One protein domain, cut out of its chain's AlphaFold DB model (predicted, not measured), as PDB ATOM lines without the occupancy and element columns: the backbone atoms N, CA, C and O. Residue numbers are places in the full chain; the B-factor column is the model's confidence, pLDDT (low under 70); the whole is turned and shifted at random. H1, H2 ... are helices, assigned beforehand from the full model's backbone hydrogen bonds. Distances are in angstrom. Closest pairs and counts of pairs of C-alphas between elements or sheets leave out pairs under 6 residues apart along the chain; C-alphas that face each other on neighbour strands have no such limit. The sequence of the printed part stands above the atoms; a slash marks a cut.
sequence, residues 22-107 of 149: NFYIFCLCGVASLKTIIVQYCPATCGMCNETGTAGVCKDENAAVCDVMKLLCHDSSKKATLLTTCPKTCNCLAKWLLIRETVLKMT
ATOM      1  N   ASN A  22    -124.234  41.131 -91.319       48.78
ATOM      2  CA  ASN A  22    -123.652  42.241 -92.100       48.78
ATOM      3  C   ASN A  22    -124.246  42.395 -93.511       48.78
ATOM      4  O   ASN A  22    -123.977  43.375 -94.201       48.78
ATOM      5  N   PHE A  23    -125.058  41.435 -93.944       52.97
ATOM      6  CA  PHE A  23    -125.529  41.338 -95.322       52.97
ATOM      7  C   PHE A  23    -126.620  42.363 -95.666       52.97
ATOM      8  O   PHE A  23    -126.638  42.931 -96.755       52.97
ATOM      9  N   TYR A  24    -127.497  42.667 -94.705       56.59
ATOM     10  CA  TYR A  24    -128.572  43.645 -94.883       56.59
ATOM     11  C   TYR A  24    -128.038  45.073 -95.069       56.59
ATOM     12  O   TYR A  24    -128.577  45.821 -95.876       56.59
ATOM     13  N   ILE A  25    -126.944  45.431 -94.382       58.31
ATOM     14  CA  ILE A  25    -126.290  46.749 -94.484       58.31
ATOM     15  C   ILE A  25    -125.883  47.048 -95.924       58.31
ATOM     16  O   ILE A  25    -126.107  48.151 -96.415       58.31
ATOM     17  N   PHE A  26    -125.329  46.052 -96.612       60.44
ATOM     18  CA  PHE A  26    -124.881  46.205 -97.992       60.44
ATOM     19  C   PHE A  26    -126.051  46.477 -98.948       60.44
ATOM     20  O   PHE A  26    -125.928  47.262 -99.883       60.44
ATOM     21  N   CYS A  27    -127.216  45.886 -98.666       56.97
ATOM     22  CA  CYS A  27    -128.439  46.089 -99.441       56.97
ATOM     23  C   CYS A  27    -129.027  47.506 -99.242       56.97
ATOM     24  O   CYS A  27    -129.669  48.038-100.145       56.97
ATOM     25  N   LEU A  28    -128.768  48.155 -98.096       66.50
ATOM     26  CA  LEU A  28    -129.226  49.526 -97.830       66.50
ATOM     27  C   LEU A  28    -128.443  50.584 -98.616       66.50
ATOM     28  O   LEU A  28    -129.011  51.629 -98.917       66.50
ATOM     29  N   CYS A  29    -127.188  50.313 -98.996       70.25
ATOM     30  CA  CYS A  29    -126.327  51.247 -99.732       70.25
ATOM     31  C   CYS A  29    -126.959  51.799-101.027       70.25
ATOM     32  O   CYS A  29    -126.589  52.883-101.469       70.25
ATOM     33  N   GLY A  30    -127.908  51.072-101.633       67.81
ATOM     34  CA  GLY A  30    -128.611  51.473-102.858       67.81
ATOM     35  C   GLY A  30    -129.957  52.179-102.649       67.81
ATOM     36  O   GLY A  30    -130.609  52.537-103.626       67.81
ATOM     37  N   VAL A  31    -130.409  52.372-101.406       69.25
ATOM     38  CA  VAL A  31    -131.716  52.978-101.117       69.25
ATOM     39  C   VAL A  31    -131.573  54.499-101.043       69.25
ATOM     40  O   VAL A  31    -130.988  55.031-100.100       69.25
ATOM     41  N   ALA A  32    -132.159  55.215-102.008       69.44
ATOM     42  CA  ALA A  32    -132.078  56.678-102.096       69.44
ATOM     43  C   ALA A  32    -132.551  57.388-100.813       69.44
ATOM     44  O   ALA A  32    -131.907  58.328-100.349       69.44
ATOM     45  N   SER A  33    -133.616  56.886-100.182       69.94
ATOM     46  CA  SER A  33    -134.180  57.440 -98.942       69.94
ATOM     47  C   SER A  33    -133.254  57.325 -97.725       69.94
ATOM     48  O   SER A  33    -133.463  58.009 -96.729       69.94
ATOM     49  N   LEU A  34    -132.231  56.467 -97.785       69.75
ATOM     50  CA  LEU A  34    -131.283  56.237 -96.691       69.75
ATOM     51  C   LEU A  34    -129.926  56.898 -96.927       69.75
ATOM     52  O   LEU A  34    -129.050  56.801 -96.069       69.75
ATOM     53  N   LYS A  35    -129.742  57.583 -98.063       75.56
ATOM     54  CA  LYS A  35    -128.452  58.127 -98.497       75.56
ATOM     55  C   LYS A  35    -127.777  58.981 -97.417       75.56
ATOM     56  O   LYS A  35    -126.606  58.782 -97.118       75.56
ATOM     57  N   THR A  36    -128.518  59.888 -96.788       76.00
ATOM     58  CA  THR A  36    -128.010  60.789 -95.737       76.00
ATOM     59  C   THR A  36    -127.547  60.031 -94.492       76.00
ATOM     60  O   THR A  36    -126.465  60.284 -93.971       76.00
ATOM     61  N   ILE A  37    -128.328  59.041 -94.062       73.00
ATOM     62  CA  ILE A  37    -128.030  58.178 -92.913       73.00
ATOM     63  C   ILE A  37    -126.792  57.314 -93.206       73.00
ATOM     64  O   ILE A  37    -125.909  57.162 -92.362       73.00
ATOM     65  N   ILE A  38    -126.700  56.771 -94.418       74.62
ATOM     66  CA  ILE A  38    -125.591  55.921 -94.861       74.62
ATOM     67  C   ILE A  38    -124.291  56.711 -94.938       74.62
ATOM     68  O   ILE A  38    -123.275  56.251 -94.420       74.62
ATOM     69  N   VAL A  39    -124.325  57.904 -95.532       77.19
ATOM     70  CA  VAL A  39    -123.156  58.780 -95.639       77.19
ATOM     71  C   VAL A  39    -122.658  59.186 -94.249       77.19
ATOM     72  O   VAL A  39    -121.458  59.188 -94.011       77.19
ATOM     73  N   GLN A  40    -123.554  59.423 -93.295       75.69
ATOM     74  CA  GLN A  40    -123.176  59.822 -91.941       75.69
ATOM     75  C   GLN A  40    -122.615  58.672 -91.078       75.69
ATOM     76  O   GLN A  40    -121.777  58.909 -90.204       75.69
ATOM     77  N   TYR A  41    -123.082  57.431 -91.274       73.44
ATOM     78  CA  TYR A  41    -122.803  56.327 -90.339       73.44
ATOM     79  C   TYR A  41    -122.042  55.135 -90.922       73.44
ATOM     80  O   TYR A  41    -121.268  54.500 -90.204       73.44
ATOM     81  N   CYS A  42    -122.223  54.835 -92.206       75.88
ATOM     82  CA  CYS A  42    -121.587  53.711 -92.894       75.88
ATOM     83  C   CYS A  42    -120.990  54.091 -94.270       75.88
ATOM     84  O   CYS A  42    -121.092  53.292 -95.210       75.88
ATOM     85  N   PRO A  43    -120.336  55.262 -94.431       77.88
ATOM     86  CA  PRO A  43    -119.861  55.703 -95.740       77.88
ATOM     87  C   PRO A  43    -118.783  54.774 -96.302       77.88
ATOM     88  O   PRO A  43    -118.797  54.471 -97.490       77.88
ATOM     89  N   ALA A  44    -117.889  54.250 -95.460       76.81
ATOM     90  CA  ALA A  44    -116.843  53.324 -95.891       76.81
ATOM     91  C   ALA A  44    -117.402  51.977 -96.373       76.81
ATOM     92  O   ALA A  44    -116.931  51.441 -97.373       76.81
ATOM     93  N   THR A  45    -118.435  51.457 -95.704       74.81
ATOM     94  CA  THR A  45    -119.101  50.199 -96.081       74.81
ATOM     95  C   THR A  45    -119.804  50.316 -97.431       74.81
ATOM     96  O   THR A  45    -119.782  49.373 -98.215       74.81
ATOM     97  N   CYS A  46    -120.388  51.483 -97.714       73.06
ATOM     98  CA  CYS A  46    -121.089  51.754 -98.967       73.06
ATOM     99  C   CYS A  46    -120.208  52.414-100.043       73.06
ATOM    100  O   CYS A  46    -120.709  52.763-101.108       73.06
ATOM    101  N   GLY A  47    -118.906  52.599 -99.795       76.75
ATOM    102  CA  GLY A  47    -117.990  53.249-100.743       76.75
ATOM    103  C   GLY A  47    -118.270  54.741-100.981       76.75
ATOM    104  O   GLY A  47    -117.801  55.306-101.962       76.75
ATOM    105  N   MET A  48    -119.007  55.391-100.083       75.50
ATOM    106  CA  MET A  48    -119.488  56.774-100.184       75.50
ATOM    107  C   MET A  48    -118.590  57.776 -99.448       75.50
ATOM    108  O   MET A  48    -119.034  58.832 -99.008       75.50
ATOM    109  N   CYS A  49    -117.309  57.457 -99.284       78.50
ATOM    110  CA  CYS A  49    -116.396  58.261 -98.473       78.50
ATOM    111  C   CYS A  49    -116.019  59.623 -99.047       78.50
ATOM    112  O   CYS A  49    -115.477  60.458 -98.328       78.50
ATOM    113  N   ASN A  50    -116.329  59.845-100.320       83.62
ATOM    114  CA  ASN A  50    -116.108  61.115-100.992       83.62
ATOM    115  C   ASN A  50    -117.386  61.969-101.081       83.62
ATOM    116  O   ASN A  50    -117.401  62.991-101.757       83.62
ATOM    117  N   GLU A  51    -118.480  61.529-100.453       79.38
ATOM    118  CA  GLU A  51    -119.730  62.283-100.431       79.38
ATOM    119  C   GLU A  51    -119.712  63.367 -99.344       79.38
ATOM    120  O   GLU A  51    -119.010  63.286 -98.334       79.38
ATOM    121  N   THR A  52    -120.510  64.411 -99.542       76.56
ATOM    122  CA  THR A  52    -120.690  65.469 -98.545       76.56
ATOM    123  C   THR A  52    -121.500  64.939 -97.363       76.56
ATOM    124  O   THR A  52    -122.574  64.374 -97.562       76.56
ATOM    125  N   GLY A  53    -121.022  65.150 -96.132       72.31
ATOM    126  CA  GLY A  53    -121.712  64.706 -94.910       72.31
ATOM    127  C   GLY A  53    -121.157  63.423 -94.284       72.31
ATOM    128  O   GLY A  53    -121.769  62.882 -93.368       72.31
ATOM    129  N   THR A  54    -119.987  62.952 -94.728       67.31
ATOM    130  CA  THR A  54    -119.320  61.730 -94.228       67.31
ATOM    131  C   THR A  54    -118.828  61.802 -92.784       67.31
ATOM    132  O   THR A  54    -118.289  60.820 -92.276       67.31
ATOM    133  N   ALA A  55    -118.971  62.962 -92.128       68.06
ATOM    134  CA  ALA A  55    -118.530  63.243 -90.760       68.06
ATOM    135  C   ALA A  55    -117.075  62.802 -90.458       68.06
ATOM    136  O   ALA A  55    -116.733  62.540 -89.309       68.06
ATOM    137  N   GLY A  56    -116.221  62.685 -91.486       68.62
ATOM    138  CA  GLY A  56    -114.837  62.211 -91.361       68.62
ATOM    139  C   GLY A  56    -114.675  60.704 -91.100       68.62
ATOM    140  O   GLY A  56    -113.565  60.243 -90.854       68.62
ATOM    141  N   VAL A  57    -115.741  59.904 -91.188       74.69
ATOM    142  CA  VAL A  57    -115.799  58.509 -90.694       74.69
ATOM    143  C   VAL A  57    -115.259  57.477 -91.705       74.69
ATOM    144  O   VAL A  57    -115.745  56.354 -91.837       74.69
ATOM    145  N   CYS A  58    -114.250  57.856 -92.479       76.44
ATOM    146  CA  CYS A  58    -113.807  57.089 -93.648       76.44
ATOM    147  C   CYS A  58    -112.433  56.452 -93.517       76.44
ATOM    148  O   CYS A  58    -112.038  55.636 -94.353       76.44
ATOM    149  N   LYS A  59    -111.719  56.784 -92.448       85.38
ATOM    150  CA  LYS A  59    -110.391  56.271 -92.171       85.38
ATOM    151  C   LYS A  59    -110.259  56.032 -90.675       85.38
ATOM    152  O   LYS A  59    -110.724  56.837 -89.879       85.38
ATOM    153  N   ASP A  60    -109.630  54.923 -90.328       85.62
ATOM    154  CA  ASP A  60    -109.165  54.685 -88.969       85.62
ATOM    155  C   ASP A  60    -107.800  55.359 -88.783       85.62
ATOM    156  O   ASP A  60    -106.975  55.333 -89.700       85.62
ATOM    157  N   GLU A  61    -107.542  55.942 -87.613       84.00
ATOM    158  CA  GLU A  61    -106.249  56.574 -87.325       84.00
ATOM    159  C   GLU A  61    -105.107  55.558 -87.402       84.00
ATOM    160  O   GLU A  61    -104.077  55.819 -88.024       84.00
ATOM    161  N   ASN A  62    -105.320  54.367 -86.834       86.75
ATOM    162  CA  ASN A  62    -104.381  53.258 -86.909       86.75
ATOM    163  C   ASN A  62    -105.105  51.946 -87.220       86.75
ATOM    164  O   ASN A  62    -105.536  51.225 -86.320       86.75
ATOM    165  N   ALA A  63    -105.209  51.631 -88.512       82.12
ATOM    166  CA  ALA A  63    -105.922  50.455 -89.003       82.12
ATOM    167  C   ALA A  63    -105.474  49.148 -88.321       82.12
ATOM    168  O   ALA A  63    -106.323  48.350 -87.947       82.12
ATOM    169  N   ALA A  64    -104.173  48.970 -88.056       84.25
ATOM    170  CA  ALA A  64    -103.655  47.759 -87.410       84.25
ATOM    171  C   ALA A  64    -104.170  47.587 -85.970       84.25
ATOM    172  O   ALA A  64    -104.497  46.482 -85.546       84.25
ATOM    173  N   VAL A  65    -104.282  48.685 -85.218       85.25
ATOM    174  CA  VAL A  65    -104.843  48.671 -83.856       85.25
ATOM    175  C   VAL A  65    -106.358  48.488 -83.903       85.25
ATOM    176  O   VAL A  65    -106.919  47.723 -83.120       85.25
ATOM    177  N   CYS A  66    -107.021  49.140 -84.855       82.38
ATOM    178  CA  CYS A  66    -108.464  49.045 -85.039       82.38
ATOM    179  C   CYS A  66    -108.915  47.644 -85.475       82.38
ATOM    180  O   CYS A  66    -109.971  47.190 -85.037       82.38
ATOM    181  N   ASP A  67    -108.098  46.921 -86.245       84.44
ATOM    182  CA  ASP A  67    -108.358  45.531 -86.627       84.44
ATOM    183  C   ASP A  67    -108.328  44.588 -85.415       84.44
ATOM    184  O   ASP A  67    -109.210  43.739 -85.268       84.44
ATOM    185  N   VAL A  68    -107.370  44.780 -84.499       84.94
ATOM    186  CA  VAL A  68    -107.264  43.992 -83.257       84.94
ATOM    187  C   VAL A  68    -108.392  44.342 -82.280       84.94
ATOM    188  O   VAL A  68    -108.988  43.463 -81.660       84.94
ATOM    189  N   MET A  69    -108.724  45.628 -82.154       76.56
ATOM    190  CA  MET A  69    -109.700  46.124 -81.175       76.56
ATOM    191  C   MET A  69    -111.147  46.125 -81.684       76.56
ATOM    192  O   MET A  69    -112.054  46.524 -80.955       76.56
ATOM    193  N   LYS A  70    -111.401  45.630 -82.899       80.62
ATOM    194  CA  LYS A  70    -112.730  45.596 -83.528       80.62
ATOM    195  C   LYS A  70    -113.812  44.924 -82.673       80.62
ATOM    196  O   LYS A  70    -114.981  45.304 -82.732       80.62
ATOM    197  N   LEU A  71    -113.446  43.934 -81.861       79.31
ATOM    198  CA  LEU A  71    -114.384  43.246 -80.966       79.31
ATOM    199  C   LEU A  71    -114.895  44.147 -79.828       79.31
ATOM    200  O   LEU A  71    -116.002  43.943 -79.335       79.31
ATOM    201  N   LEU A  72    -114.136  45.184 -79.465       78.06
ATOM    202  CA  LEU A  72    -114.460  46.130 -78.397       78.06
ATOM    203  C   LEU A  72    -115.393  47.264 -78.860       78.06
ATOM    204  O   LEU A  72    -115.848  48.051 -78.035       78.06
ATOM    205  N   CYS A  73    -115.742  47.346 -80.153       75.25
ATOM    206  CA  CYS A  73    -116.682  48.355 -80.664       75.25
ATOM    207  C   CYS A  73    -118.092  48.252 -80.033       75.25
ATOM    208  O   CYS A  73    -118.863  49.214 -80.078       75.25
ATOM    209  N   HIS A  74    -118.450  47.091 -79.469       71.62
ATOM    210  CA  HIS A  74    -119.721  46.867 -78.767       71.62
ATOM    211  C   HIS A  74    -119.626  47.065 -77.249       71.62
ATOM    212  O   HIS A  74    -120.659  47.090 -76.584       71.62
ATOM    213  N   ASP A  75    -118.417  47.203 -76.705       79.75
ATOM    214  CA  ASP A  75    -118.193  47.352 -75.273       79.75
ATOM    215  C   ASP A  75    -118.524  48.781 -74.825       79.75
ATOM    216  O   ASP A  75    -117.944  49.749 -75.319       79.75
ATOM    217  N   SER A  76    -119.450  48.931 -73.879       72.62
ATOM    218  CA  SER A  76    -119.920  50.239 -73.404       72.62
ATOM    219  C   SER A  76    -118.805  51.140 -72.860       72.62
ATOM    220  O   SER A  76    -118.917  52.361 -72.957       72.62
ATOM    221  N   SER A  77    -117.725  50.570 -72.322       80.25
ATOM    222  CA  SER A  77    -116.627  51.317 -71.705       80.25
ATOM    223  C   SER A  77    -115.572  51.777 -72.709       80.25
ATOM    224  O   SER A  77    -114.908  52.786 -72.474       80.25
ATOM    225  N   LYS A  78    -115.391  51.065 -73.828       81.31
ATOM    226  CA  LYS A  78    -114.357  51.381 -74.838       81.31
ATOM    227  C   LYS A  78    -114.915  51.906 -76.162       81.31
ATOM    228  O   LYS A  78    -114.168  52.492 -76.946       81.31
ATOM    229  N   LYS A  79    -116.226  51.780 -76.382       79.75
ATOM    230  CA  LYS A  79    -116.932  52.210 -77.597       79.75
ATOM    231  C   LYS A  79    -116.698  53.674 -77.959       79.75
ATOM    232  O   LYS A  79    -116.463  53.957 -79.126       79.75
ATOM    233  N   ALA A  80    -116.763  54.599 -77.000       80.94
ATOM    234  CA  ALA A  80    -116.618  56.030 -77.289       80.94
ATOM    235  C   ALA A  80    -115.224  56.362 -77.845       80.94
ATOM    236  O   ALA A  80    -115.113  57.009 -78.881       80.94
ATOM    237  N   THR A  81    -114.174  55.842 -77.205       81.56
ATOM    238  CA  THR A  81    -112.780  56.028 -77.630       81.56
ATOM    239  C   THR A  81    -112.497  55.358 -78.970       81.56
ATOM    240  O   THR A  81    -111.842  55.933 -79.830       81.56
ATOM    241  N   LEU A  82    -113.024  54.152 -79.184       78.12
ATOM    242  CA  LEU A  82    -112.872  53.459 -80.461       78.12
ATOM    243  C   LEU A  82    -113.686  54.109 -81.584       78.12
ATOM    244  O   LEU A  82    -113.317  53.988 -82.743       78.12
ATOM    245  N   LEU A  83    -114.763  54.838 -81.282       78.25
ATOM    246  CA  LEU A  83    -115.471  55.624 -82.294       78.25
ATOM    247  C   LEU A  83    -114.660  56.821 -82.779       78.25
ATOM    248  O   LEU A  83    -114.818  57.211 -83.931       78.25
ATOM    249  N   THR A  84    -113.831  57.408 -81.916       82.44
ATOM    250  CA  THR A  84    -113.004  58.559 -82.284       82.44
ATOM    251  C   THR A  84    -111.746  58.130 -83.030       82.44
ATOM    252  O   THR A  84    -111.407  58.749 -84.029       82.44
ATOM    253  N   THR A  85    -111.088  57.050 -82.597       83.69
ATOM    254  CA  THR A  85    -109.826  56.583 -83.205       83.69
ATOM    255  C   THR A  85    -110.033  55.595 -84.355       83.69
ATOM    256  O   THR A  85    -109.226  55.530 -85.284       83.69
ATOM    257  N   CYS A  86    -111.135  54.839 -84.327       83.56
ATOM    258  CA  CYS A  86    -111.480  53.805 -85.305       83.56
ATOM    259  C   CYS A  86    -112.898  53.997 -85.889       83.56
ATOM    260  O   CYS A  86    -113.737  53.085 -85.825       83.56
ATOM    261  N   PRO A  87    -113.222  55.178 -86.447       81.88
ATOM    262  CA  PRO A  87    -114.568  55.478 -86.910       81.88
ATOM    263  C   PRO A  87    -114.998  54.569 -88.074       81.88
ATOM    264  O   PRO A  87    -116.139  54.108 -88.093       81.88
ATOM    265  N   LYS A  88    -114.103  54.224 -89.010       82.38
ATOM    266  CA  LYS A  88    -114.427  53.318 -90.126       82.38
ATOM    267  C   LYS A  88    -114.763  51.917 -89.607       82.38
ATOM    268  O   LYS A  88    -115.701  51.290 -90.101       82.38
ATOM    269  N   THR A  89    -114.014  51.433 -88.619       79.94
ATOM    270  CA  THR A  89    -114.191  50.082 -88.074       79.94
ATOM    271  C   THR A  89    -115.382  49.978 -87.115       79.94
ATOM    272  O   THR A  89    -116.122  48.995 -87.182       79.94
ATOM    273  N   CYS A  90    -115.625  50.982 -86.265       76.81
ATOM    274  CA  CYS A  90    -116.630  50.902 -85.202       76.81
ATOM    275  C   CYS A  90    -117.933  51.674 -85.462       76.81
ATOM    276  O   CYS A  90    -118.966  51.254 -84.944       76.81
ATOM    277  N   ASN A  91    -117.949  52.770 -86.230       76.31
ATOM    278  CA  ASN A  91    -119.135  53.643 -86.314       76.31
ATOM    279  C   ASN A  91    -120.341  52.944 -86.962       76.31
ATOM    280  O   ASN A  91    -121.471  53.081 -86.485       76.31
ATOM    281  N   CYS A  92    -120.093  52.110 -87.977       71.75
ATOM    282  CA  CYS A  92    -121.157  51.351 -88.629       71.75
ATOM    283  C   CYS A  92    -121.723  50.246 -87.708       71.75
ATOM    284  O   CYS A  92    -122.926  50.012 -87.699       71.75
ATOM    285  N   LEU A  93    -120.893  49.634 -86.852       61.91
ATOM    286  CA  LEU A  93    -121.309  48.627 -85.857       61.91
ATOM    287  C   LEU A  93    -122.043  49.255 -84.657       61.91
ATOM    288  O   LEU A  93    -123.059  48.749 -84.186       61.91
ATOM    289  N   ALA A  94    -121.548  50.393 -84.179       59.66
ATOM    290  CA  ALA A  94    -122.001  51.072 -82.971       59.66
ATOM    291  C   ALA A  94    -123.362  51.761 -83.101       59.66
ATOM    292  O   ALA A  94    -124.082  51.868 -82.099       59.66
ATOM    293  N   LYS A  95    -123.682  52.258 -84.302       63.69
ATOM    294  CA  LYS A  95    -124.941  52.950 -84.615       63.69
ATOM    295  C   LYS A  95    -125.919  52.111 -85.433       63.69
ATOM    296  O   LYS A  95    -127.061  52.529 -85.596       63.69
ATOM    297  N   TRP A  96    -125.545  50.895 -85.838       59.88
ATOM    298  CA  TRP A  96    -126.457  49.918 -86.442       59.88
ATOM    299  C   TRP A  96    -127.721  49.669 -85.605       59.88
ATOM    300  O   TRP A  96    -128.812  49.574 -86.160       59.88
ATOM    301  N   LEU A  97    -127.605  49.629 -84.272       56.66
ATOM    302  CA  LEU A  97    -128.760  49.508 -83.370       56.66
ATOM    303  C   LEU A  97    -129.756  50.674 -83.525       56.66
ATOM    304  O   LEU A  97    -130.961  50.442 -83.493       56.66
ATOM    305  N   LEU A  98    -129.271  51.892 -83.786       57.19
ATOM    306  CA  LEU A  98    -130.108  53.077 -84.025       57.19
ATOM    307  C   LEU A  98    -130.721  53.062 -85.434       57.19
ATOM    308  O   LEU A  98    -131.893  53.396 -85.626       57.19
ATOM    309  N   ILE A  99    -129.943  52.624 -86.430       59.34
ATOM    310  CA  ILE A  99    -130.421  52.449 -87.808       59.34
ATOM    311  C   ILE A  99    -131.516  51.378 -87.846       59.34
ATOM    312  O   ILE A  99    -132.529  51.586 -88.501       59.34
ATOM    313  N   ARG A 100    -131.378  50.279 -87.094       61.91
ATOM    314  CA  ARG A 100    -132.381  49.209 -87.007       61.91
ATOM    315  C   ARG A 100    -133.731  49.728 -86.527       61.91
ATOM    316  O   ARG A 100    -134.733  49.397 -87.144       61.91
ATOM    317  N   GLU A 101    -133.781  50.547 -85.480       57.78
ATOM    318  CA  GLU A 101    -135.045  51.130 -85.007       57.78
ATOM    319  C   GLU A 101    -135.651  52.106 -86.019       57.78
ATOM    320  O   GLU A 101    -136.865  52.134 -86.196       57.78
ATOM    321  N   THR A 102    -134.815  52.868 -86.726       55.31
ATOM    322  CA  THR A 102    -135.278  53.830 -87.737       55.31
ATOM    323  C   THR A 102    -135.776  53.108 -88.996       55.31
ATOM    324  O   THR A 102    -136.805  53.471 -89.551       55.31
ATOM    325  N   VAL A 103    -135.108  52.028 -89.411       57.12
ATOM    326  CA  VAL A 103    -135.512  51.156 -90.528       57.12
ATOM    327  C   VAL A 103    -136.744  50.323 -90.174       57.12
ATOM    328  O   VAL A 103    -137.622  50.156 -91.014       57.12
ATOM    329  N   LEU A 104    -136.867  49.856 -88.927       57.12
ATOM    330  CA  LEU A 104    -138.092  49.222 -88.433       57.12
ATOM    331  C   LEU A 104    -139.255  50.215 -88.405       57.12
ATOM    332  O   LEU A 104    -140.367  49.839 -88.731       57.12
ATOM    333  N   LYS A 105    -139.022  51.494 -88.105       56.22
ATOM    334  CA  LYS A 105    -140.051  52.540 -88.231       56.22
ATOM    335  C   LYS A 105    -140.343  52.918 -89.692       56.22
ATOM    336  O   LYS A 105    -141.446  53.350 -89.990       56.22
ATOM    337  N   MET A 106    -139.408  52.665 -90.611       53.53
ATOM    338  CA  MET A 106    -139.635  52.675 -92.063       53.53
ATOM    339  C   MET A 106    -140.310  51.393 -92.583       53.53
ATOM    340  O   MET A 106    -140.471  51.257 -93.793       53.53
ATOM    341  N   THR A 107    -140.738  50.453 -91.723       45.62
ATOM    342  CA  THR A 107    -141.596  49.327 -92.161       45.62
ATOM    343  C   THR A 107    -143.016  49.752 -92.524       45.62
ATOM    344  O   THR A 107    -143.775  48.927 -93.018       45.62
TER     345      THR A 107
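AT A GLANCE: This is residues 22 to 107 of the 149 residues of an uncharacterized protein of Enterobius vermicularis (UniProt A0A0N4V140). What is the picture? One long kinked helix, H5, runs along the domain, with the hairpin H3-H4 and H2 packed on its first half and H1 near it. What makes it? The printed part has 86 residues with five named helices, H1 to H5 in order, no named strand: all helix, compact, radius of gyration of the C-alphas 12.7 A, spans 35 by 27 by 20 A.

IN THESE COORDINATES: Where is H5? Residues 87 to 107, 28.2 A, from C-alpha 87 at (-114.568, 55.478, -86.910) to C-alpha 107 at (-141.596, 49.327, -92.161), kink 46 degrees near residue 98. And the others? H1 is residues 23 to 28, H2 32 to 41, H3 63 to 74, 17.6 A, and H4 79 to 85.

HOW THE PARTS SIT: What touches the hub, H5? With residues 89 to 94 alone it touches H3, closest C-alphas Cys 73 and Cys 90, 5.2 A, a steep tilt of 38 degrees. H2 only just touches it, 3 pairs of C-alphas within 8 A, closest Tyr 41 and Cys 92, 5.5 A. Are backbones whole? Every O i to N i+4 pair is within hydrogen-bond range in H4, but 1 of 2 in H1, 4 of 6 in H2, 4 of 8 in H3, 13 of 17 in H5.

THE WHOLE: Any cut? The printed part has no cut; the H2 to H3 link is long. Where is confidence low? pLDDT is under 70 in 30 residues, among them 93 to 107.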